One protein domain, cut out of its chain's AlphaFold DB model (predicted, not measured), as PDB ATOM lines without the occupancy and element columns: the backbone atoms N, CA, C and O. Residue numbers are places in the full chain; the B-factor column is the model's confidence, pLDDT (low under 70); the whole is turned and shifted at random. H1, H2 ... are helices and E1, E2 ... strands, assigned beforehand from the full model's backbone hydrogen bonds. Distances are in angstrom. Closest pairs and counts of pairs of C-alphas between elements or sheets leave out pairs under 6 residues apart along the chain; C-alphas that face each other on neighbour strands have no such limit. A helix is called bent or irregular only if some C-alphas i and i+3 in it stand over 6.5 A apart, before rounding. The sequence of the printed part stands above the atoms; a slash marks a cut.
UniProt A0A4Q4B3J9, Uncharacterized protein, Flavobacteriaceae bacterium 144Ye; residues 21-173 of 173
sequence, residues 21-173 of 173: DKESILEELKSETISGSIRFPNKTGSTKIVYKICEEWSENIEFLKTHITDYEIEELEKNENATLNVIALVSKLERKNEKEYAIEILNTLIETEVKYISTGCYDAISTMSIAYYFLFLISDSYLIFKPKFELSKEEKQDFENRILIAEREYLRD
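Overview. This is residues 21 to 173 of the 173 residues of an uncharacterized protein of Flavobacteriaceae bacterium 144Ye (UniProt A0A4Q4B3J9). Four helices, H4 to H7, stand side by side as an up-and-down bundle, each running against the one before it in the chain, and a small curled sheet of four strands caps one end of them. H5, H6 and H7 touch one another, H4 is close to H5 and H6, H2 and H3 pack on H4, and H1 reaches from the sheet to H2. The 153 printed residues include seven named helices and four named strands in the order H1 E1 E2 H2 H3 H4 H5 E3 E4 H6 H7; the class is mixed, helices and strands. The mixed sheet runs E1 E2 E3 E4, with E2 and E3 parallel and the other neighbours antiparallel. The whole is compact, with a radius of gyration of the C-alphas of 15.1 A and spans of 43 by 39 by 29 A.

Arrangement. H1, residues 22 to 35, stands at the sheet's level, with a height of 3.0 A. E1, residues 38 to 41, and E2, residues 47 to 53, form an antiparallel hairpin; N 40 and O 48 are 3.0 A apart. H2, residues 55 to 67, is irregular, with C-alphas 56 and 59 7.3 A apart, and touches H1 at a shallow tilt of 31 degrees, opposite ways; the closest C-alphas, of Lys 22 and Leu 64, are 6.6 A apart. H3, residues 70 to 77, and H4, residues 82 to 95, form a helical hairpin; the closest C-alphas, of Glu 77 and Asn 85, are 4.4 A apart. H5, residues 99 to 111, is close to H4 but not clearly touching it; their closest C-alphas, of Leu 93 and Ala 102, are 6.8 A apart. E3, residues 116 to 119, is parallel to E2, with N 53 and O 118 2.8 A apart; E2, H2 to H5 and E3 make a strand-helix-strand unit, two parallel neighbour strands with helices between. E4, residues 126 to 129, forms a hairpin with E3, with N 117 and O 128 2.9 A apart. H6, residues 130 to 139, stands up from the sheet at 65 degrees and touches H5; the closest C-alphas, of Leu 109 and Ala 131, are 5.3 A apart. H7, residues 153 to 170, forms a helical hairpin with H6 at a shallow tilt of 6 degrees; the closest C-alphas, of Tyr 132 and Ile 163, are 6.7 A apart. Every O i to N i+4 pair is within hydrogen-bond range in H1 and H3 to H7; in H2 6 of 9 are.

Along the chain. H1 begins at C-alpha 22 (-8.612, 16.910, -44.910) and is 20.1 A long. E2 is 19.1 A long, H4 20.2 A and H7 25.9 A, ending at C-alpha 170 (-10.002, -16.634, -35.258).

Size, cuts and confidence. The C-alphas farthest apart, of Asp 21 and Arg 172, are 43.4 A apart. The printed part has no cut; the H6 to H7 link, 13 residues, is long. The mean pLDDT of the printed part is 86.0; residues 36, 40 to 47, 122 to 126 and 172 to 173 are under 70.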
ATOM      1  N   ASP A  21      -9.901  21.435 -43.515       82.25
ATOM      2  CA  ASP A  21      -8.930  20.691 -44.309       82.25
ATOM      3  C   ASP A  21      -9.079  19.183 -44.039       82.25
ATOM      4  O   ASP A  21      -9.700  18.740 -43.065       82.25
ATOM      5  N   LYS A  22      -8.564  18.377 -44.966       87.25
ATOM      6  CA  LYS A  22      -8.612  16.910 -44.910       87.25
ATOM      7  C   LYS A  22      -8.021  16.392 -43.593       87.25
ATOM      8  O   LYS A  22      -8.575  15.469 -42.999       87.25
ATOM      9  N   GLU A  23      -6.931  16.994 -43.126       86.88
ATOM     10  CA  GLU A  23      -6.279  16.675 -41.858       86.88
ATOM     11  C   GLU A  23      -7.224  16.867 -40.662       86.88
ATOM     12  O   GLU A  23      -7.339  15.970 -39.826       86.88
ATOM     13  N   SER A  24      -7.967  17.977 -40.604       88.50
ATOM     14  CA  SER A  24      -8.952  18.224 -39.549       88.50
ATOM     15  C   SER A  24     -10.069  17.182 -39.536       88.50
ATOM     16  O   SER A  24     -10.498  16.788 -38.452       88.50
ATOM     17  N   ILE A  25     -10.553  16.742 -40.703       89.38
ATOM     18  CA  ILE A  25     -11.607  15.715 -40.787       89.38
ATOM     19  C   ILE A  25     -11.065  14.356 -40.331       89.38
ATOM     20  O   ILE A  25     -11.744  13.633 -39.604       89.38
ATOM     21  N   LEU A  26      -9.836  14.003 -40.717       88.50
ATOM     22  CA  LEU A  26      -9.202  12.759 -40.276       88.50
ATOM     23  C   LEU A  26      -9.004  12.726 -38.756       88.50
ATOM     24  O   LEU A  26      -9.289  11.702 -38.134       88.50
ATOM     25  N   GLU A  27      -8.563  13.830 -38.151       89.44
ATOM     26  CA  GLU A  27      -8.399  13.923 -36.695       89.44
ATOM     27  C   GLU A  27      -9.742  13.896 -35.949       89.44
ATOM     28  O   GLU A  27      -9.864  13.217 -34.927       89.44
ATOM     29  N   GLU A  28     -10.775  14.555 -36.480       88.81
ATOM     30  CA  GLU A  28     -12.142  14.484 -35.949       88.81
ATOM     31  C   GLU A  28     -12.659  13.041 -35.955       88.81
ATOM     32  O   GLU A  28     -13.000  12.507 -34.898       88.81
ATOM     33  N   LEU A  29     -12.615  12.362 -37.106       88.94
ATOM     34  CA  LEU A  29     -13.049  10.968 -37.217       88.94
ATOM     35  C   LEU A  29     -12.229  10.052 -36.305       88.94
ATOM     36  O   LEU A  29     -12.779   9.194 -35.615       88.94
ATOM     37  N   LYS A  30     -10.910  10.241 -36.228       88.69
ATOM     38  CA  LYS A  30     -10.056   9.469 -35.319       88.69
ATOM     39  C   LYS A  30     -10.480   9.640 -33.858       88.69
ATOM     40  O   LYS A  30     -10.558   8.649 -33.135       88.69
ATOM     41  N   SER A  31     -10.794  10.858 -33.428       87.12
ATOM     42  CA  SER A  31     -11.288  11.128 -32.074       87.12
ATOM     43  C   SER A  31     -12.667  10.502 -31.827       87.12
ATOM     44  O   SER A  31     -12.873   9.801 -30.830       87.12
ATOM     45  N   GLU A  32     -13.612  10.693 -32.747       84.31
ATOM     46  CA  GLU A  32     -14.993  10.226 -32.587       84.31
ATOM     47  C   GLU A  32     -15.095   8.697 -32.572       84.31
ATOM     48  O   GLU A  32     -15.776   8.116 -31.719       84.31
ATOM     49  N   THR A  33     -14.339   8.026 -33.441       82.75
ATOM     50  CA  THR A  33     -14.265   6.558 -33.523       82.75
ATOM     51  C   THR A  33     -13.693   5.917 -32.256       82.75
ATOM     52  O   THR A  33     -14.117   4.818 -31.896       82.75
ATOM     53  N   ILE A  34     -12.774   6.599 -31.555       80.88
ATOM     54  CA  ILE A  34     -12.244   6.175 -30.248       80.88
ATOM     55  C   ILE A  34     -13.292   6.390 -29.157       80.88
ATOM     56  O   ILE A  34     -13.510   5.497 -28.335       80.88
ATOM     57  N   SER A  35     -13.955   7.549 -29.144       74.50
ATOM     58  CA  SER A  35     -14.949   7.883 -28.117       74.50
ATOM     59  C   SER A  35     -16.145   6.923 -28.116       74.50
ATOM     60  O   SER A  35     -16.650   6.572 -27.052       74.50
ATOM     61  N   GLY A  36     -16.544   6.445 -29.299       65.44
ATOM     62  CA  GLY A  36     -17.606   5.458 -29.485       65.44
ATOM     63  C   GLY A  36     -17.129   4.005 -29.537       65.44
ATOM     64  O   GLY A  36     -17.913   3.138 -29.919       65.44
ATOM     65  N   SER A  37     -15.858   3.734 -29.230       74.50
ATOM     66  CA  SER A  37     -15.296   2.387 -29.354       74.50
ATOM     67  C   SER A  37     -15.796   1.427 -28.273       74.50
ATOM     68  O   SER A  37     -16.016   1.802 -27.119       74.50
ATOM     69  N   ILE A  38     -15.918   0.150 -28.637       74.06
ATOM     70  CA  ILE A  38     -16.185  -0.931 -27.685       74.06
ATOM     71  C   ILE A  38     -14.861  -1.587 -27.317       74.06
ATOM     72  O   ILE A  38     -13.981  -1.784 -28.153       74.06
ATOM     73  N   ARG A  39     -14.719  -1.958 -26.049       75.06
ATOM     74  CA  ARG A  39     -13.554  -2.674 -25.538       75.06
ATOM     75  C   ARG A  39     -13.927  -4.125 -25.286       75.06
ATOM     76  O   ARG A  39     -14.736  -4.395 -24.403       75.06
ATOM     77  N   PHE A  40     -13.320  -5.047 -26.031       67.00
ATOM     78  CA  PHE A  40     -13.495  -6.481 -25.811       67.00
ATOM     79  C   PHE A  40     -12.210  -7.096 -25.251       67.00
ATOM     80  O   PHE A  40     -11.132  -6.860 -25.805       67.00
ATOM     81  N   PRO A  41     -12.287  -7.890 -24.172       61.59
ATOM     82  CA  PRO A  41     -11.156  -8.696 -23.747       61.59
ATOM     83  C   PRO A  41     -10.918  -9.798 -24.783       61.59
ATOM     84  O   PRO A  41     -11.843 -10.522 -25.152       61.59
ATOM     85  N   ASN A  42      -9.686  -9.937 -25.260       64.12
ATOM     86  CA  ASN A  42      -9.291 -11.120 -26.016       64.12
ATOM     87  C   ASN A  42      -8.884 -12.257 -25.061       64.12
ATOM     88  O   ASN A  42      -8.763 -12.071 -23.847       64.12
ATOM     89  N   LYS A  43      -8.649 -13.451 -25.615       59.59
ATOM     90  CA  LYS A  43      -8.274 -14.642 -24.836       59.59
ATOM     91  C   LYS A  43      -6.982 -14.492 -24.034       59.59
ATOM     92  O   LYS A  43      -6.808 -15.192 -23.042       59.59
ATOM     93  N   THR A  44      -6.092 -13.581 -24.430       63.69
ATOM     94  CA  THR A  44      -4.837 -13.300 -23.717       63.69
ATOM     95  C   THR A  44      -5.007 -12.272 -22.594       63.69
ATOM     96  O   THR A  44      -4.036 -11.936 -21.920       63.69
ATOM     97  N   GLY A  45      -6.232 -11.780 -22.361       58.59
ATOM     98  CA  GLY A  45      -6.554 -10.794 -21.326       58.59
ATOM     99  C   GLY A  45      -6.240  -9.347 -21.716       58.59
ATOM    100  O   GLY A  45      -6.466  -8.438 -20.919       58.59
ATOM    101  N   SER A  46      -5.751  -9.109 -22.936       63.56
ATOM    102  CA  SER A  46      -5.571  -7.759 -23.468       63.56
ATOM    103  C   SER A  46      -6.884  -7.235 -24.055       63.56
ATOM    104  O   SER A  46      -7.726  -7.978 -24.554       63.56
ATOM    105  N   THR A  47      -7.112  -5.930 -23.932       68.81
ATOM    106  CA  THR A  47      -8.342  -5.300 -24.423       68.81
ATOM    107  C   THR A  47      -8.140  -4.851 -25.866       68.81
ATOM    108  O   THR A  47      -7.292  -3.999 -26.117       68.81
ATOM    109  N   LYS A  48      -8.920  -5.391 -26.810       72.31
ATOM    110  CA  LYS A  48      -8.956  -4.915 -28.201       72.31
ATOM    111  C   LYS A  48     -10.009  -3.811 -28.310       72.31
ATOM    112  O   LYS A  48     -11.133  -3.960 -27.822       72.31
ATOM    113  N   ILE A  49      -9.618  -2.689 -28.910       77.19
ATOM    114  CA  ILE A  49     -10.513  -1.573 -29.216       77.19
ATOM    115  C   ILE A  49     -11.197  -1.881 -30.548       77.19
ATOM    116  O   ILE A  49     -10.533  -2.107 -31.557       77.19
ATOM    117  N   VAL A  50     -12.524  -1.902 -30.536       84.00
ATOM    118  CA  VAL A  50     -13.366  -2.003 -31.726       84.00
ATOM    119  C   VAL A  50     -13.844  -0.602 -32.060       84.00
ATOM    120  O   VAL A  50     -14.657  -0.025 -31.337       84.00
ATOM    121  N   TYR A  51     -13.296  -0.048 -33.136       84.38
ATOM    122  CA  TYR A  51     -13.607   1.300 -33.594       84.38
ATOM    123  C   TYR A  51     -14.999   1.347 -34.225       84.38
ATOM    124  O   TYR A  51     -15.465   0.382 -34.836       84.38
ATOM    125  N   LYS A  52     -15.679   2.474 -34.035       86.81
ATOM    126  CA  LYS A  52     -17.045   2.701 -34.515       86.81
ATOM    127  C   LYS A  52     -17.035   3.244 -35.941       86.81
ATOM    128  O   LYS A  52     -16.186   4.069 -36.235       86.81
ATOM    129  N   ILE A  53     -17.982   2.865 -36.791       87.56
ATOM    130  CA  ILE A  53     -18.330   3.557 -38.036       87.56
ATOM    131  C   ILE A  53     -19.809   3.955 -37.992       87.56
ATOM    132  O   ILE A  53     -20.668   3.144 -37.650       87.56
ATOM    133  N   CYS A  54     -20.097   5.217 -38.299       85.50
ATOM    134  CA  CYS A  54     -21.426   5.809 -38.182       85.50
ATOM    135  C   CYS A  54     -21.819   6.486 -39.499       85.50
ATOM    136  O   CYS A  54     -21.018   7.167 -40.138       85.50
ATOM    137  N   GLU A  55     -23.062   6.268 -39.916       82.12
ATOM    138  CA  GLU A  55     -23.638   6.780 -41.157       82.12
ATOM    139  C   GLU A  55     -23.729   8.313 -41.212       82.12
ATOM    140  O   GLU A  55     -23.666   8.887 -42.301       82.12
ATOM    141  N   GLU A  56     -23.797   8.992 -40.064       87.56
ATOM    142  CA  GLU A  56     -23.774  10.462 -39.985       87.56
ATOM    143  C   GLU A  56     -22.443  11.047 -40.470       87.56
ATOM    144  O   GLU A  56     -22.389  12.191 -40.907       87.56
ATOM    145  N   TRP A  57     -21.375  10.246 -40.485       89.38
ATOM    146  CA  TRP A  57     -20.079  10.654 -41.022       89.38
ATOM    147  C   TRP A  57     -19.980  10.517 -42.541       89.38
ATOM    148  O   TRP A  57     -18.918  10.780 -43.103       89.38
ATOM    149  N   SER A  58     -21.049  10.096 -43.222       88.56
ATOM    150  CA  SER A  58     -21.043   9.862 -44.672       88.56
ATOM    151  C   SER A  58     -20.572  11.075 -45.479       88.56
ATOM    152  O   SER A  58     -19.808  10.889 -46.419       88.56
ATOM    153  N   GLU A  59     -20.929  12.302 -45.088       89.19
ATOM    154  CA  GLU A  59     -20.456  13.524 -45.759       89.19
ATOM    155  C   GLU A  59     -18.939  13.724 -45.610       89.19
ATOM    156  O   GLU A  59     -18.245  13.992 -46.593       89.19
ATOM    157  N   ASN A  60     -18.401  13.516 -44.404       91.06
ATOM    158  CA  ASN A  60     -16.961  13.571 -44.144       91.06
ATOM    159  C   ASN A  60     -16.212  12.478 -44.919       91.06
ATOM    160  O   ASN A  60     -15.157  12.732 -45.498       91.06
ATOM    161  N   ILE A  61     -16.761  11.263 -44.964       91.06
ATOM    162  CA  ILE A  61     -16.174  10.149 -45.714       91.06
ATOM    163  C   ILE A  61     -16.205  10.447 -47.220       91.06
ATOM    164  O   ILE A  61     -15.201  10.237 -47.896       91.06
ATOM    165  N   GLU A  62     -17.308  10.980 -47.750       89.88
ATOM    166  CA  GLU A  62     -17.429  11.390 -49.154       89.88
ATOM    167  C   GLU A  62     -16.390  12.451 -49.533       89.88
ATOM    168  O   GLU A  62     -15.713  12.335 -50.560       89.88
ATOM    169  N   PHE A  63     -16.202  13.447 -48.664       90.88
ATOM    170  CA  PHE A  63     -15.144  14.434 -48.827       90.88
ATOM    171  C   PHE A  63     -13.765  13.763 -48.872       90.88
ATOM    172  O   PHE A  63     -13.001  13.987 -49.811       90.88
ATOM    173  N   LEU A  64     -13.453  12.889 -47.911       90.94
ATOM    174  CA  LEU A  64     -12.154  12.219 -47.848       90.94
ATOM    175  C   LEU A  64     -11.875  11.367 -49.090       90.94
ATOM    176  O   LEU A  64     -10.796  11.503 -49.663       90.94
ATOM    177  N   LYS A  65     -12.841  10.571 -49.574       88.75
ATOM    178  CA  LYS A  65     -12.677   9.713 -50.768       88.75
ATOM    179  C   LYS A  65     -12.140  10.472 -51.989       88.75
ATOM    180  O   LYS A  65     -11.393   9.906 -52.792       88.75
ATOM    181  N   THR A  66     -12.503  11.748 -52.116       86.38
ATOM    182  CA  THR A  66     -12.138  12.613 -53.246       86.38
ATOM    183  C   THR A  66     -10.924  13.514 -52.989       86.38
ATOM    184  O   THR A  66     -10.384  14.063 -53.948       86.38
ATOM    185  N   HIS A  67     -10.462  13.643 -51.739       89.81
ATOM    186  CA  HIS A  67      -9.421  14.607 -51.343       89.81
ATOM    187  C   HIS A  67      -8.161  13.986 -50.722       89.81
ATOM    188  O   HIS A  67      -7.168  14.692 -50.545       89.81
ATOM    189  N   ILE A  68      -8.165  12.691 -50.401       89.75
ATOM    190  CA  ILE A  68      -6.953  11.970 -49.983       89.75
ATOM    191  C   ILE A  68      -6.157  11.484 -51.203       89.75
ATOM    192  O   ILE A  68      -6.719  11.209 -52.257       89.75
ATOM    193  N   THR A  69      -4.840  11.362 -51.099       91.12
ATOM    194  CA  THR A  69      -3.953  10.839 -52.155       91.12
ATOM    195  C   THR A  69      -3.805   9.314 -52.077       91.12
ATOM    196  O   THR A  69      -4.188   8.707 -51.082       91.12
ATOM    197  N   ASP A  70      -3.258   8.663 -53.115       90.31
ATOM    198  CA  ASP A  70      -2.946   7.216 -53.054       90.31
ATOM    199  C   ASP A  70      -1.998   6.884 -51.890       90.31
ATOM    200  O   ASP A  70      -2.219   5.920 -51.165       90.31
ATOM    201  N   TYR A  71      -0.992   7.735 -51.659       92.12
ATOM    202  CA  TYR A  71      -0.066   7.589 -50.537       92.12
ATOM    203  C   TYR A  71      -0.790   7.615 -49.182       92.12
ATOM    204  O   TYR A  71      -0.543   6.779 -48.318       92.12
ATOM    205  N   GLU A  72      -1.732   8.540 -48.998       92.06
ATOM    206  CA  GLU A  72      -2.495   8.642 -47.750       92.06
ATOM    207  C   GLU A  72      -3.461   7.479 -47.559       92.06
ATOM    208  O   GLU A  72      -3.649   7.024 -46.435       92.06
ATOM    209  N   ILE A  73      -4.039   6.963 -48.644       92.75
ATOM    210  CA  ILE A  73      -4.832   5.733 -48.597       92.75
ATOM    211  C   ILE A  73      -3.987   4.582 -48.046       92.75
ATOM    212  O   ILE A  73      -4.431   3.896 -47.128       92.75
ATOM    213  N   GLU A  74      -2.778   4.373 -48.570       91.62
ATOM    214  CA  GLU A  74      -1.892   3.300 -48.100       91.62
ATOM    215  C   GLU A  74      -1.522   3.452 -46.617       91.62
ATOM    216  O   GLU A  74      -1.415   2.459 -45.895       91.62
ATOM    217  N   GLU A  75      -1.346   4.684 -46.137       92.06
ATOM    218  CA  GLU A  75      -1.085   4.949 -44.720       92.06
ATOM    219  C   GLU A  75      -2.324   4.697 -43.843       92.06
ATOM    220  O   GLU A  75      -2.210   4.115 -42.761       92.06
ATOM    221  N   LEU A  76      -3.521   5.060 -44.312       91.62
ATOM    222  CA  LEU A  76      -4.776   4.798 -43.601       91.62
ATOM    223  C   LEU A  76      -5.108   3.299 -43.530       91.62
ATOM    224  O   LEU A  76      -5.629   2.839 -42.514       91.62
ATOM    225  N   GLU A  77      -4.756   2.506 -44.544       89.06
ATOM    226  CA  GLU A  77      -4.908   1.043 -44.498       89.06
ATOM    227  C   GLU A  77      -4.061   0.397 -43.399       89.06
ATOM    228  O   GLU A  77      -4.502  -0.545 -42.733       89.06
ATOM    229  N   LYS A  78      -2.852   0.909 -43.168       87.25
ATOM    230  CA  LYS A  78      -1.951   0.404 -42.122       87.25
ATOM    231  C   LYS A  78      -2.360   0.863 -40.722       87.25
ATOM    232  O   LYS A  78      -1.780   0.399 -39.741       87.25
ATOM    233  N   ASN A  79      -3.344   1.754 -40.609       87.31
ATOM    234  CA  ASN A  79      -3.764   2.313 -39.336       87.31
ATOM    235  C   ASN A  79      -4.393   1.245 -38.419       87.31
ATOM    236  O   ASN A  79      -5.134   0.358 -38.859       87.31
ATOM    237  N   GLU A  80      -4.112   1.345 -37.119       83.69
ATOM    238  CA  GLU A  80      -4.734   0.495 -36.097       83.69
ATOM    239  C   GLU A  80      -6.232   0.784 -35.935       83.69
ATOM    240  O   GLU A  80      -7.001  -0.099 -35.553       83.69
ATOM    241  N   ASN A  81      -6.655   2.007 -36.266       87.38
ATOM    242  CA  ASN A  81      -8.046   2.414 -36.280       87.38
ATOM    243  C   ASN A  81      -8.777   1.772 -37.462       87.38
ATOM    244  O   ASN A  81      -8.635   2.184 -38.617       87.38
ATOM    245  N   ALA A  82      -9.591   0.764 -37.155       86.19
ATOM    246  CA  ALA A  82     -10.347   0.001 -38.140       86.19
ATOM    247  C   ALA A  82     -11.299   0.871 -38.984       86.19
ATOM    248  O   ALA A  82     -11.532   0.553 -40.147       86.19
ATOM    249  N   THR A  83     -11.793   1.994 -38.460       89.06
ATOM    250  CA  THR A  83     -12.630   2.920 -39.236       89.06
ATOM    251  C   THR A  83     -11.825   3.656 -40.296       89.06
ATOM    252  O   THR A  83     -12.279   3.787 -41.429       89.06
ATOM    253  N   LEU A  84     -10.607   4.091 -39.964       90.81
ATOM    254  CA  LEU A  84      -9.705   4.707 -40.941       90.81
ATOM    255  C   LEU A  84      -9.298   3.707 -42.030       90.81
ATOM    256  O   LEU A  84      -9.261   4.063 -43.207       90.81
ATOM    257  N   ASN A  85      -9.087   2.443 -41.655       90.69
ATOM    258  CA  ASN A  85      -8.859   1.360 -42.609       90.69
ATOM    259  C   ASN A  85     -10.058   1.202 -43.567       90.69
ATOM    260  O   ASN A  85      -9.870   1.185 -44.780       90.69
ATOM    261  N   VAL A  86     -11.293   1.198 -43.050       90.50
ATOM    262  CA  VAL A  86     -12.507   1.162 -43.883       90.50
ATOM    263  C   VAL A  86     -12.585   2.357 -44.837       90.50
ATOM    264  O   VAL A  86     -12.884   2.152 -46.011       90.50
ATOM    265  N   ILE A  87     -12.279   3.578 -44.379       92.25
ATOM    266  CA  ILE A  87     -12.242   4.782 -45.234       92.25
ATOM    267  C   ILE A  87     -11.253   4.600 -46.390       92.25
ATOM    268  O   ILE A  87     -11.564   4.943 -47.533       92.25
ATOM    269  N   ALA A  88     -10.083   4.023 -46.120       93.12
ATOM    270  CA  ALA A  88      -9.093   3.738 -47.148       93.12
ATOM    271  C   ALA A  88      -9.611   2.717 -48.175       93.12
ATOM    272  O   ALA A  88      -9.538   2.965 -49.381       93.12
ATOM    273  N   LEU A  89     -10.222   1.621 -47.706       91.94
ATOM    274  CA  LEU A  89     -10.803   0.583 -48.562       91.94
ATOM    275  C   LEU A  89     -11.898   1.139 -49.483       91.94
ATOM    276  O   LEU A  89     -11.877   0.882 -50.687       91.94
ATOM    277  N   VAL A  90     -12.829   1.944 -48.956       92.06
ATOM    278  CA  VAL A  90     -13.883   2.553 -49.789       92.06
ATOM    279  C   VAL A  90     -13.327   3.599 -50.747       92.06
ATOM    280  O   VAL A  90     -13.825   3.724 -51.861       92.06
ATOM    281  N   SER A  91     -12.256   4.302 -50.373       93.19
ATOM    282  CA  SER A  91     -11.583   5.251 -51.267       93.19
ATOM    283  C   SER A  91     -10.903   4.543 -52.442       93.19
ATOM    284  O   SER A  91     -10.976   5.028 -53.572       93.19
ATOM    285  N   LYS A  92     -10.295   3.367 -52.218       92.06
ATOM    286  CA  LYS A  92      -9.770   2.519 -53.303       92.06
ATOM    287  C   LYS A  92     -10.879   2.005 -54.213       92.06
ATOM    288  O   LYS A  92     -10.753   2.089 -55.434       92.06
ATOM    289  N   LEU A  93     -11.970   1.508 -53.631       90.88
ATOM    290  CA  LEU A  93     -13.128   1.048 -54.393       90.88
ATOM    291  C   LEU A  93     -13.757   2.160 -55.235       90.88
ATOM    292  O   LEU A  93     -14.165   1.910 -56.363       90.88
ATOM    293  N   GLU A  94     -13.829   3.389 -54.724       90.94
ATOM    294  CA  GLU A  94     -14.371   4.524 -55.477       90.94
ATOM    295  C   GLU A  94     -13.520   4.819 -56.725       90.94
ATOM    296  O   GLU A  94     -14.059   5.076 -57.804       90.94
ATOM    297  N   ARG A  95     -12.188   4.699 -56.610       91.81
ATOM    298  CA  ARG A  95     -11.248   4.861 -57.735       91.81
ATOM    299  C   ARG A  95     -11.342   3.731 -58.750       91.81
ATOM    300  O   ARG A  95     -11.178   3.976 -59.944       91.81
ATOM    301  N   LYS A  96     -11.604   2.508 -58.285       93.12
ATOM    302  CA  LYS A  96     -11.677   1.300 -59.112       93.12
ATOM    303  C   LYS A  96     -12.924   0.484 -58.772       93.12
ATOM    304  O   LYS A  96     -12.868  -0.565 -58.138       93.12
ATOM    305  N   ASN A  97     -14.073   0.995 -59.207       93.44
ATOM    306  CA  ASN A  97     -15.396   0.446 -58.903       93.44
ATOM    307  C   ASN A  97     -15.754  -0.712 -59.855       93.44
ATOM    308  O   ASN A  97     -16.678  -0.622 -60.665       93.44
ATOM    309  N   GLU A  98     -14.950  -1.771 -59.793       96.56
ATOM    310  CA  GLU A  98     -15.017  -2.965 -60.638       96.56
ATOM    311  C   GLU A  98     -15.240  -4.203 -59.765       96.56
ATOM    312  O   GLU A  98     -14.677  -4.315 -58.671       96.56
ATOM    313  N   LYS A  99     -16.046  -5.151 -60.255       96.12
ATOM    314  CA  LYS A  99     -16.460  -6.332 -59.487       96.12
ATOM    315  C   LYS A  99     -15.268  -7.190 -59.070       96.12
ATOM    316  O   LYS A  99     -15.161  -7.576 -57.910       96.12
ATOM    317  N   GLU A 100     -14.367  -7.469 -60.004       96.62
ATOM    318  CA  GLU A 100     -13.192  -8.315 -59.792       96.62
ATOM    319  C   GLU A 100     -12.265  -7.717 -58.731       96.62
ATOM    320  O   GLU A 100     -11.762  -8.438 -57.873       96.62
ATOM    321  N   TYR A 101     -12.097  -6.393 -58.745       96.06
ATOM    322  CA  TYR A 101     -11.275  -5.692 -57.765       96.06
ATOM    323  C   TYR A 101     -11.904  -5.702 -56.367       96.06
ATOM    324  O   TYR A 101     -11.220  -5.946 -55.376       96.06
ATOM    325  N   ALA A 102     -13.222  -5.502 -56.276       95.69
ATOM    326  CA  ALA A 102     -13.934  -5.630 -55.008       95.69
ATOM    327  C   ALA A 102     -13.825  -7.051 -54.428       95.69
ATOM    328  O   ALA A 102     -13.602  -7.218 -53.231       95.69
ATOM    329  N   ILE A 103     -13.921  -8.075 -55.280       96.19
ATOM    330  CA  ILE A 103     -13.743  -9.478 -54.891       96.19
ATOM    331  C   ILE A 103     -12.312  -9.751 -54.404       96.19
ATOM    332  O   ILE A 103     -12.135 -10.441 -53.403       96.19
ATOM    333  N   GLU A 104     -11.293  -9.206 -55.069       95.81
ATOM    334  CA  GLU A 104      -9.889  -9.331 -54.656       95.81
ATOM    335  C   GLU A 104      -9.655  -8.757 -53.249       95.81
ATOM    336  O   GLU A 104      -9.057  -9.420 -52.394       95.81
ATOM    337  N   ILE A 105     -10.193  -7.563 -52.977       94.19
ATOM    338  CA  ILE A 105     -10.128  -6.951 -51.644       94.19
ATOM    339  C   ILE A 105     -10.849  -7.832 -50.620       94.19
ATOM    340  O   ILE A 105     -10.297  -8.107 -49.556       94.19
ATOM    341  N   LEU A 106     -12.056  -8.309 -50.931       94.69
ATOM    342  CA  LEU A 106     -12.825  -9.136 -50.004       94.69
ATOM    343  C   LEU A 106     -12.121 -10.464 -49.683       94.69
ATOM    344  O   LEU A 106     -12.062 -10.851 -48.519       94.69
ATOM    345  N   ASN A 107     -11.535 -11.131 -50.682       95.19
ATOM    346  CA  ASN A 107     -10.713 -12.324 -50.463       95.19
ATOM    347  C   ASN A 107      -9.536 -12.020 -49.528       95.19
ATOM    348  O   ASN A 107      -9.330 -12.737 -48.552       95.19
ATOM    349  N   THR A 108      -8.832 -10.910 -49.767       93.44
ATOM    350  CA  THR A 108      -7.725 -10.463 -48.909       93.44
ATOM    351  C   THR A 108      -8.183 -10.239 -47.464       93.44
ATOM    352  O   THR A 108      -7.507 -10.650 -46.525       93.44
ATOM    353  N   LEU A 109      -9.348  -9.620 -47.259       91.88
ATOM    354  CA  LEU A 109      -9.913  -9.395 -45.923       91.88
ATOM    355  C   LEU A 109     -10.302 -10.697 -45.207       91.88
ATOM    356  O   LEU A 109     -10.221 -10.752 -43.985       91.88
ATOM    357  N   ILE A 110     -10.724 -11.726 -45.945       92.88
ATOM    358  CA  ILE A 110     -11.061 -13.049 -45.393       92.88
ATOM    359  C   ILE A 110      -9.797 -13.820 -44.989       92.88
ATOM    360  O   ILE A 110      -9.813 -14.547 -44.002       92.88
ATOM    361  N   GLU A 111      -8.713 -13.677 -45.752       90.06
ATOM    362  CA  GLU A 111      -7.457 -14.416 -45.558       90.06
ATOM    363  C   GLU A 111      -6.503 -13.767 -44.538       90.06
ATOM    364  O   GLU A 111      -5.541 -14.396 -44.095       90.06
ATOM    365  N   THR A 112      -6.745 -12.508 -44.162       84.88
ATOM    366  CA  THR A 112      -5.915 -11.743 -43.214       84.88
ATOM    367  C   THR A 112      -6.523 -11.699 -41.804       84.88
ATOM    368  O   THR A 112      -7.607 -12.221 -41.558       84.88
ATOM    369  N   GLU A 113      -5.807 -11.118 -40.826       71.06
ATOM    370  CA  GLU A 113      -6.290 -11.043 -39.437       71.06
ATOM    371  C   GLU A 113      -7.662 -10.357 -39.349       71.06
ATOM    372  O   GLU A 113      -7.848  -9.225 -39.808       71.06
ATOM    373  N   VAL A 114      -8.605 -11.008 -38.658       77.69
ATOM    374  CA  VAL A 114      -9.947 -10.470 -38.436       77.69
ATOM    375  C   VAL A 114      -9.883  -9.199 -37.579       77.69
ATOM    376  O   VAL A 114      -9.634  -9.207 -36.364       77.69
ATOM    377  N   LYS A 115     -10.151  -8.066 -38.229       80.50
ATOM    378  CA  LYS A 115     -10.446  -6.784 -37.582       80.50
ATOM    379  C   LYS A 115     -11.957  -6.621 -37.453       80.50
ATOM    380  O   LYS A 115     -12.701  -6.962 -38.370       80.50
ATOM    381  N   TYR A 116     -12.392  -6.064 -36.327       83.81
ATOM    382  CA  TYR A 116     -13.799  -5.805 -36.037       83.81
ATOM    383  C   TYR A 116     -14.079  -4.308 -36.013       83.81
ATOM    384  O   TYR A 116     -13.229  -3.514 -35.601       83.81
ATOM    385  N   ILE A 117     -15.299  -3.955 -36.398       86.94
ATOM    386  CA  ILE A 117     -15.860  -2.613 -36.279       86.94
ATOM    387  C   ILE A 117     -17.226  -2.682 -35.604       86.94
ATOM    388  O   ILE A 117     -17.923  -3.694 -35.686       86.94
ATOM    389  N   SER A 118     -17.616  -1.592 -34.955       86.62
ATOM    390  CA  SER A 118     -18.988  -1.386 -34.500       86.62
ATOM    391  C   SER A 118     -19.700  -0.468 -35.482       86.62
ATOM    392  O   SER A 118     -19.178   0.592 -35.807       86.62
ATOM    393  N   THR A 119     -20.875  -0.857 -35.962       82.81
ATOM    394  CA  THR A 119     -21.663  -0.038 -36.894       82.81
ATOM    395  C   THR A 119     -22.823   0.654 -36.174       82.81
ATOM    396  O   THR A 119     -23.460   0.041 -35.315       82.81
ATOM    397  N   GLY A 120     -23.138   1.889 -36.574       78.75
ATOM    398  CA  GLY A 120     -24.304   2.656 -36.114       78.75
ATOM    399  C   GLY A 120     -23.945   3.835 -35.208       78.75
ATOM    400  O   GLY A 120     -22.886   3.846 -34.585       78.75
ATOM    401  N   CYS A 121     -24.817   4.846 -35.134       77.56
ATOM    402  CA  CYS A 121     -24.518   6.127 -34.478       77.56
ATOM    403  C   CYS A 121     -24.933   6.229 -32.997       77.56
ATOM    404  O   CYS A 121     -24.281   6.954 -32.242       77.56
ATOM    405  N   TYR A 122     -25.927   5.466 -32.543       62.81
ATOM    406  CA  TYR A 122     -26.532   5.616 -31.213       62.81
ATOM    407  C   TYR A 122     -26.452   4.298 -30.437       62.81
ATOM    408  O   TYR A 122     -27.304   3.436 -30.607       62.81
ATOM    409  N   ASP A 123     -25.400   4.169 -29.625       54.97
ATOM    410  CA  ASP A 123     -25.020   3.012 -28.804       54.97
ATOM    411  C   ASP A 123     -24.854   1.670 -29.550       54.97
ATOM    412  O   ASP A 123     -25.670   1.221 -30.346       54.97
ATOM    413  N   ALA A 124     -23.712   1.028 -29.315       57.56
ATOM    414  CA  ALA A 124     -23.252  -0.151 -30.036       57.56
ATOM    415  C   ALA A 124     -24.242  -1.329 -29.994       57.56
ATOM    416  O   ALA A 124     -24.427  -1.939 -28.940       57.56
ATOM    417  N   ILE A 125     -24.808  -1.716 -31.146       54.16
ATOM    418  CA  ILE A 125     -25.682  -2.905 -31.232       54.16
ATOM    419  C   ILE A 125     -25.134  -3.987 -32.180       54.16
ATOM    420  O   ILE A 125     -25.381  -5.165 -31.938       54.16
ATOM    421  N   SER A 126     -24.300  -3.663 -33.177       67.56
ATOM    422  CA  SER A 126     -23.674  -4.684 -34.035       67.56
ATOM    423  C   SER A 126     -22.170  -4.480 -34.187       67.56
ATOM    424  O   SER A 126     -21.704  -3.518 -34.795       67.56
ATOM    425  N   THR A 127     -21.406  -5.412 -33.616       80.25
ATOM    426  CA  THR A 127     -19.994  -5.613 -33.957       80.25
ATOM    427  C   THR A 127     -19.922  -6.648 -35.071       80.25
ATOM    428  O   THR A 127     -20.553  -7.696 -34.962       80.25
ATOM    429  N   MET A 128     -19.169  -6.365 -36.129       85.81
ATOM    430  CA  MET A 128     -18.945  -7.290 -37.245       85.81
ATOM    431  C   MET A 128     -17.507  -7.173 -37.747       85.81
ATOM    432  O   MET A 128     -16.836  -6.171 -37.476       85.81
ATOM    433  N   SER A 129     -17.011  -8.186 -38.455       88.50
ATOM    434  CA  SER A 129     -15.707  -8.080 -39.106       88.50
ATOM    435  C   SER A 129     -15.722  -7.036 -40.224       88.50
ATOM    436  O   SER A 129     -16.755  -6.776 -40.850       88.50
ATOM    437  N   ILE A 130     -14.554  -6.457 -40.519       90.19
ATOM    438  CA  ILE A 130     -14.383  -5.583 -41.689       90.19
ATOM    439  C   ILE A 130     -14.768  -6.331 -42.970       90.19
ATOM    440  O   ILE A 130     -15.393  -5.733 -43.837       90.19
ATOM    441  N   ALA A 131     -14.465  -7.630 -43.077       92.81
ATOM    442  CA  ALA A 131     -14.856  -8.445 -44.227       92.81
ATOM    443  C   ALA A 131     -16.384  -8.482 -44.410       92.81
ATOM    444  O   ALA A 131     -16.877  -8.251 -45.513       92.81
ATOM    445  N   TYR A 132     -17.139  -8.695 -43.327       92.00
ATOM    446  CA  TYR A 132     -18.601  -8.699 -43.374       92.00
ATOM    447  C   TYR A 132     -19.173  -7.319 -43.718       92.00
ATOM    448  O   TYR A 132     -20.057  -7.198 -44.565       92.00
ATOM    449  N   TYR A 133     -18.623  -6.260 -43.120       90.75
ATOM    450  CA  TYR A 133     -19.025  -4.893 -43.443       90.75
ATOM    451  C   TYR A 133     -18.722  -4.524 -44.899       90.75
ATOM    452  O   TYR A 133     -19.536  -3.903 -45.578       90.75
ATOM    453  N   PHE A 134     -17.562  -4.935 -45.406       92.88
ATOM    454  CA  PHE A 134     -17.173  -4.705 -46.787       92.88
ATOM    455  C   PHE A 134     -18.085  -5.462 -47.754       92.88
ATOM    456  O   PHE A 134     -18.540  -4.873 -48.733       92.88
ATOM    457  N   LEU A 135     -18.431  -6.722 -47.449       94.56
ATOM    458  CA  LEU A 135     -19.419  -7.483 -48.214       94.56
ATOM    459  C   LEU A 135     -20.766  -6.749 -48.270       94.56
ATOM    460  O   LEU A 135     -21.355  -6.667 -49.345       94.56
ATOM    461  N   PHE A 136     -21.226  -6.179 -47.153       91.62
ATOM    462  CA  PHE A 136     -22.434  -5.350 -47.122       91.62
ATOM    463  C   PHE A 136     -22.325  -4.144 -48.071       91.62
ATOM    464  O   PHE A 136     -23.201  -3.953 -48.914       91.62
ATOM    465  N   LEU A 137     -21.224  -3.385 -48.011       91.00
ATOM    466  CA  LEU A 137     -21.013  -2.208 -48.866       91.00
ATOM    467  C   LEU A 137     -21.014  -2.528 -50.366       91.00
ATOM    468  O   LEU A 137     -21.514  -1.736 -51.160       91.00
ATOM    469  N   ILE A 138     -20.435  -3.660 -50.772       93.50
ATOM    470  CA  ILE A 138     -20.361  -4.048 -52.191       93.50
ATOM    471  C   ILE A 138     -21.596  -4.828 -52.664       93.50
ATOM    472  O   ILE A 138     -21.742  -5.075 -53.861       93.50
ATOM    473  N   SER A 139     -22.465  -5.246 -51.740       92.12
ATOM    474  CA  SER A 139     -23.678  -6.012 -52.042       92.12
ATOM    475  C   SER A 139     -24.883  -5.134 -52.318       92.12
ATOM    476  O   SER A 139     -25.725  -5.546 -53.117       92.12
ATOM    477  N   ASP A 140     -24.969  -3.979 -51.658       83.25
ATOM    478  CA  ASP A 140     -26.106  -3.069 -51.724       83.25
ATOM    479  C   ASP A 140     -25.622  -1.613 -51.779       83.25
ATOM    480  O   ASP A 140     -24.645  -1.231 -51.136       83.25
ATOM    481  N   SER A 141     -26.318  -0.769 -52.546       73.94
ATOM    482  CA  SER A 141     -26.007   0.663 -52.598       73.94
ATOM    483  C   SER A 141     -26.247   1.304 -51.231       73.94
ATOM    484  O   SER A 141     -27.391   1.418 -50.791       73.94
ATOM    485  N   TYR A 142     -25.182   1.801 -50.606       76.44
ATOM    486  CA  TYR A 142     -25.222   2.416 -49.282       76.44
ATOM    487  C   TYR A 142     -24.751   3.880 -49.323       76.44
ATOM    488  O   TYR A 142     -24.250   4.364 -50.338       76.44
ATOM    489  N   LEU A 143     -24.927   4.619 -48.220       80.12
ATOM    490  CA  LEU A 143     -24.537   6.036 -48.138       80.12
ATOM    491  C   LEU A 143     -23.032   6.250 -48.357       80.12
ATOM    492  O   LEU A 143     -22.635   7.276 -48.895       80.12
ATOM    493  N   ILE A 144     -22.209   5.276 -47.963       84.50
ATOM    494  CA  ILE A 144     -20.745   5.392 -47.959       84.50
ATOM    495  C   ILE A 144     -20.115   4.912 -49.279       84.50
ATOM    496  O   ILE A 144     -19.086   5.444 -49.702       84.50
ATOM    497  N   PHE A 145     -20.728   3.938 -49.956       89.81
ATOM    498  CA  PHE A 145     -20.245   3.405 -51.229       89.81
ATOM    499  C   PHE A 145     -21.407   2.935 -52.108       89.81
ATOM    500  O   PHE A 145     -22.387   2.366 -51.620       89.81
ATOM    501  N   LYS A 146     -21.282   3.172 -53.417       91.69
ATOM    502  CA  LYS A 146     -22.274   2.793 -54.427       91.69
ATOM    503  C   LYS A 146     -21.609   1.904 -55.484       91.69
ATOM    504  O   LYS A 146     -20.914   2.438 -56.356       91.69
ATOM    505  N   PRO A 147     -21.783   0.572 -55.432       93.00
ATOM    506  CA  PRO A 147     -21.193  -0.315 -56.425       93.00
ATOM    507  C   PRO A 147     -21.802  -0.058 -57.813       93.00
ATOM    508  O   PRO A 147     -23.003   0.171 -57.951       93.00
ATOM    509  N   LYS A 148     -20.969  -0.107 -58.859       94.75
ATOM    510  CA  LYS A 148     -21.390  -0.063 -60.278       94.75
ATOM    511  C   LYS A 148     -21.617  -1.458 -60.867       94.75
ATOM    512  O   LYS A 148     -21.736  -1.620 -62.079       94.75
ATOM    513  N   PHE A 149     -21.638  -2.460 -60.004       95.12
ATOM    514  CA  PHE A 149     -21.760  -3.868 -60.321       95.12
ATOM    515  C   PHE A 149     -22.696  -4.533 -59.315       95.12
ATOM    516  O   PHE A 149     -23.019  -3.961 -58.276       95.12
ATOM    517  N   GLU A 150     -23.098  -5.763 -59.615       95.31
ATOM    518  CA  GLU A 150     -23.931  -6.567 -58.728       95.31
ATOM    519  C   GLU A 150     -23.257  -7.913 -58.440       95.31
ATOM    520  O   GLU A 150     -22.701  -8.577 -59.328       95.31
ATOM    521  N   LEU A 151     -23.318  -8.322 -57.175       95.00
ATOM    522  CA  LEU A 151     -23.036  -9.694 -56.776       95.00
ATOM    523  C   LEU A 151     -24.309 -10.526 -56.921       95.00
ATOM    524  O   LEU A 151     -25.386 -10.126 -56.468       95.00
ATOM    525  N   SER A 152     -24.181 -11.705 -57.519       95.81
ATOM    526  CA  SER A 152     -25.250 -12.694 -57.534       95.81
ATOM    527  C   SER A 152     -25.530 -13.200 -56.119       95.81
ATOM    528  O   SER A 152     -24.695 -13.126 -55.217       95.81
ATOM    529  N   LYS A 153     -26.722 -13.765 -55.922       95.94
ATOM    530  CA  LYS A 153     -27.100 -14.371 -54.643       95.94
ATOM    531  C   LYS A 153     -26.129 -15.480 -54.218       95.94
ATOM    532  O   LYS A 153     -25.827 -15.592 -53.037       95.94
ATOM    533  N   GLU A 154     -25.659 -16.277 -55.174       96.94
ATOM    534  CA  GLU A 154     -24.718 -17.376 -54.935       96.94
ATOM    535  C   GLU A 154     -23.356 -16.849 -54.472       96.94
ATOM    536  O   GLU A 154     -22.823 -17.342 -53.484       96.94
ATOM    537  N   GLU A 155     -22.844 -15.789 -55.105       96.69
ATOM    538  CA  GLU A 155     -21.601 -15.130 -54.681       96.69
ATOM    539  C   GLU A 155     -21.721 -14.548 -53.270       96.69
ATOM    540  O   GLU A 155     -20.843 -14.770 -52.441       96.69
ATOM    541  N   LYS A 156     -22.823 -13.842 -52.968       96.81
ATOM    542  CA  LYS A 156     -23.061 -13.290 -51.622       96.81
ATOM    543  C   LYS A 156     -23.036 -14.402 -50.563       96.81
ATOM    544  O   LYS A 156     -22.343 -14.273 -49.559       96.81
ATOM    545  N   GLN A 157     -23.723 -15.516 -50.823       97.00
ATOM    546  CA  GLN A 157     -23.772 -16.664 -49.911       97.00
ATOM    547  C   GLN A 157     -22.418 -17.368 -49.748       97.00
ATOM    548  O   GLN A 157     -22.089 -17.801 -48.643       97.00
ATOM    549  N   ASP A 158     -21.628 -17.498 -50.817       97.12
ATOM    550  CA  ASP A 158     -20.271 -18.051 -50.731       97.12
ATOM    551  C   ASP A 158     -19.391 -17.205 -49.801       97.12
ATOM    552  O   ASP A 158     -18.799 -17.729 -48.853       97.12
ATOM    553  N   PHE A 159     -19.380 -15.884 -49.998       97.25
ATOM    554  CA  PHE A 159     -18.600 -14.980 -49.157       97.25
ATOM    555  C   PHE A 159     -19.072 -14.966 -47.704       97.25
ATOM    556  O   PHE A 159     -18.233 -15.051 -46.809       97.25
ATOM    557  N   GLU A 160     -20.381 -14.929 -47.448       95.88
ATOM    558  CA  GLU A 160     -20.932 -15.031 -46.088       95.88
ATOM    559  C   GLU A 160     -20.415 -16.286 -45.370       95.88
ATOM    560  O   GLU A 160     -19.946 -16.208 -44.232       95.88
ATOM    561  N   ASN A 161     -20.430 -17.442 -46.040       96.44
ATOM    562  CA  ASN A 161     -19.943 -18.694 -45.463       96.44
ATOM    563  C   ASN A 161     -18.436 -18.662 -45.188       96.44
ATOM    564  O   ASN A 161     -17.997 -19.107 -44.125       96.44
ATOM    565  N   ARG A 162     -17.641 -18.131 -46.122       95.81
ATOM    566  CA  ARG A 162     -16.182 -18.028 -45.974       95.81
ATOM    567  C   ARG A 162     -15.789 -17.091 -44.833       95.81
ATOM    568  O   ARG A 162     -14.921 -17.448 -44.040       95.81
ATOM    569  N   ILE A 163     -16.477 -15.957 -44.691       94.69
ATOM    570  CA  ILE A 163     -16.289 -15.028 -43.567       94.69
ATOM    571  C   ILE A 163     -16.616 -15.726 -42.243       94.69
ATOM    572  O   ILE A 163     -15.808 -15.694 -41.320       94.69
ATOM    573  N   LEU A 164     -17.753 -16.427 -42.157       91.88
ATOM    574  CA  LEU A 164     -18.146 -17.152 -40.942       91.88
ATOM    575  C   LEU A 164     -17.143 -18.244 -40.543       91.88
ATOM    576  O   LEU A 164     -16.965 -18.510 -39.351       91.88
ATOM    577  N   ILE A 165     -16.513 -18.912 -41.514       91.44
ATOM    578  CA  ILE A 165     -15.455 -19.896 -41.252       91.44
ATOM    579  C   ILE A 165     -14.219 -19.195 -40.678       91.44
ATOM    580  O   ILE A 165     -13.775 -19.581 -39.596       91.44
ATOM    581  N   ALA A 166     -13.733 -18.137 -41.334       89.75
ATOM    582  CA  ALA A 166     -12.563 -17.378 -40.889       89.75
ATOM    583  C   ALA A 166     -12.758 -16.772 -39.485       89.75
ATOM    584  O   ALA A 166     -11.885 -16.875 -38.623       89.75
ATOM    585  N   GLU A 167     -13.939 -16.214 -39.198       87.31
ATOM    586  CA  GLU A 167     -14.272 -15.685 -37.871       87.31
ATOM    587  C   GLU A 167     -14.269 -16.777 -36.792       87.31
ATOM    588  O   GLU A 167     -13.784 -16.555 -35.681       87.31
ATOM    589  N   ARG A 168     -14.780 -17.978 -37.096       86.00
ATOM    590  CA  ARG A 168     -14.761 -19.105 -36.148       86.00
ATOM    591  C   ARG A 168     -13.356 -19.610 -35.871       86.00
ATOM    592  O   ARG A 168     -13.098 -20.015 -34.741       86.00
ATOM    593  N   GLU A 169     -12.488 -19.641 -36.874       83.69
ATOM    594  CA  GLU A 169     -11.083 -20.021 -36.708       83.69
ATOM    595  C   GLU A 169     -10.361 -19.003 -35.823       83.69
ATOM    596  O   GLU A 169      -9.805 -19.385 -34.795       83.69
ATOM    597  N   TYR A 170     -10.532 -17.708 -36.100       77.38
ATOM    598  CA  TYR A 170     -10.002 -16.634 -35.258       77.38
ATOM    599  C   TYR A 170     -10.491 -16.706 -33.805       77.38
ATOM    600  O   TYR A 170      -9.737 -16.459 -32.872       77.38
ATOM    601  N   LEU A 171     -11.764 -17.052 -33.582       70.81
ATOM    602  CA  LEU A 171     -12.321 -17.211 -32.234       70.81
ATOM    603  C   LEU A 171     -11.914 -18.526 -31.553       70.81
ATOM    604  O   LEU A 171     -12.196 -18.690 -30.362       70.81
ATOM    605  N   ARG A 172     -11.290 -19.480 -32.254       65.69
ATOM    606  CA  ARG A 172     -10.787 -20.751 -31.692       65.69
ATOM    607  C   ARG A 172      -9.336 -20.662 -31.236       65.69
ATOM    608  O   ARG A 172      -9.045 -21.239 -30.185       65.69
ATOM    609  N   ASP A 173      -8.530 -19.846 -31.899       52.16
ATOM    610  CA  ASP A 173      -7.161 -19.483 -31.499       52.16
ATOM    611  C   ASP A 173      -7.137 -18.428 -30.380       52.16
ATOM    612  O   ASP A 173      -6.326 -18.564 -29.439       52.16
TER     613      ASP A 173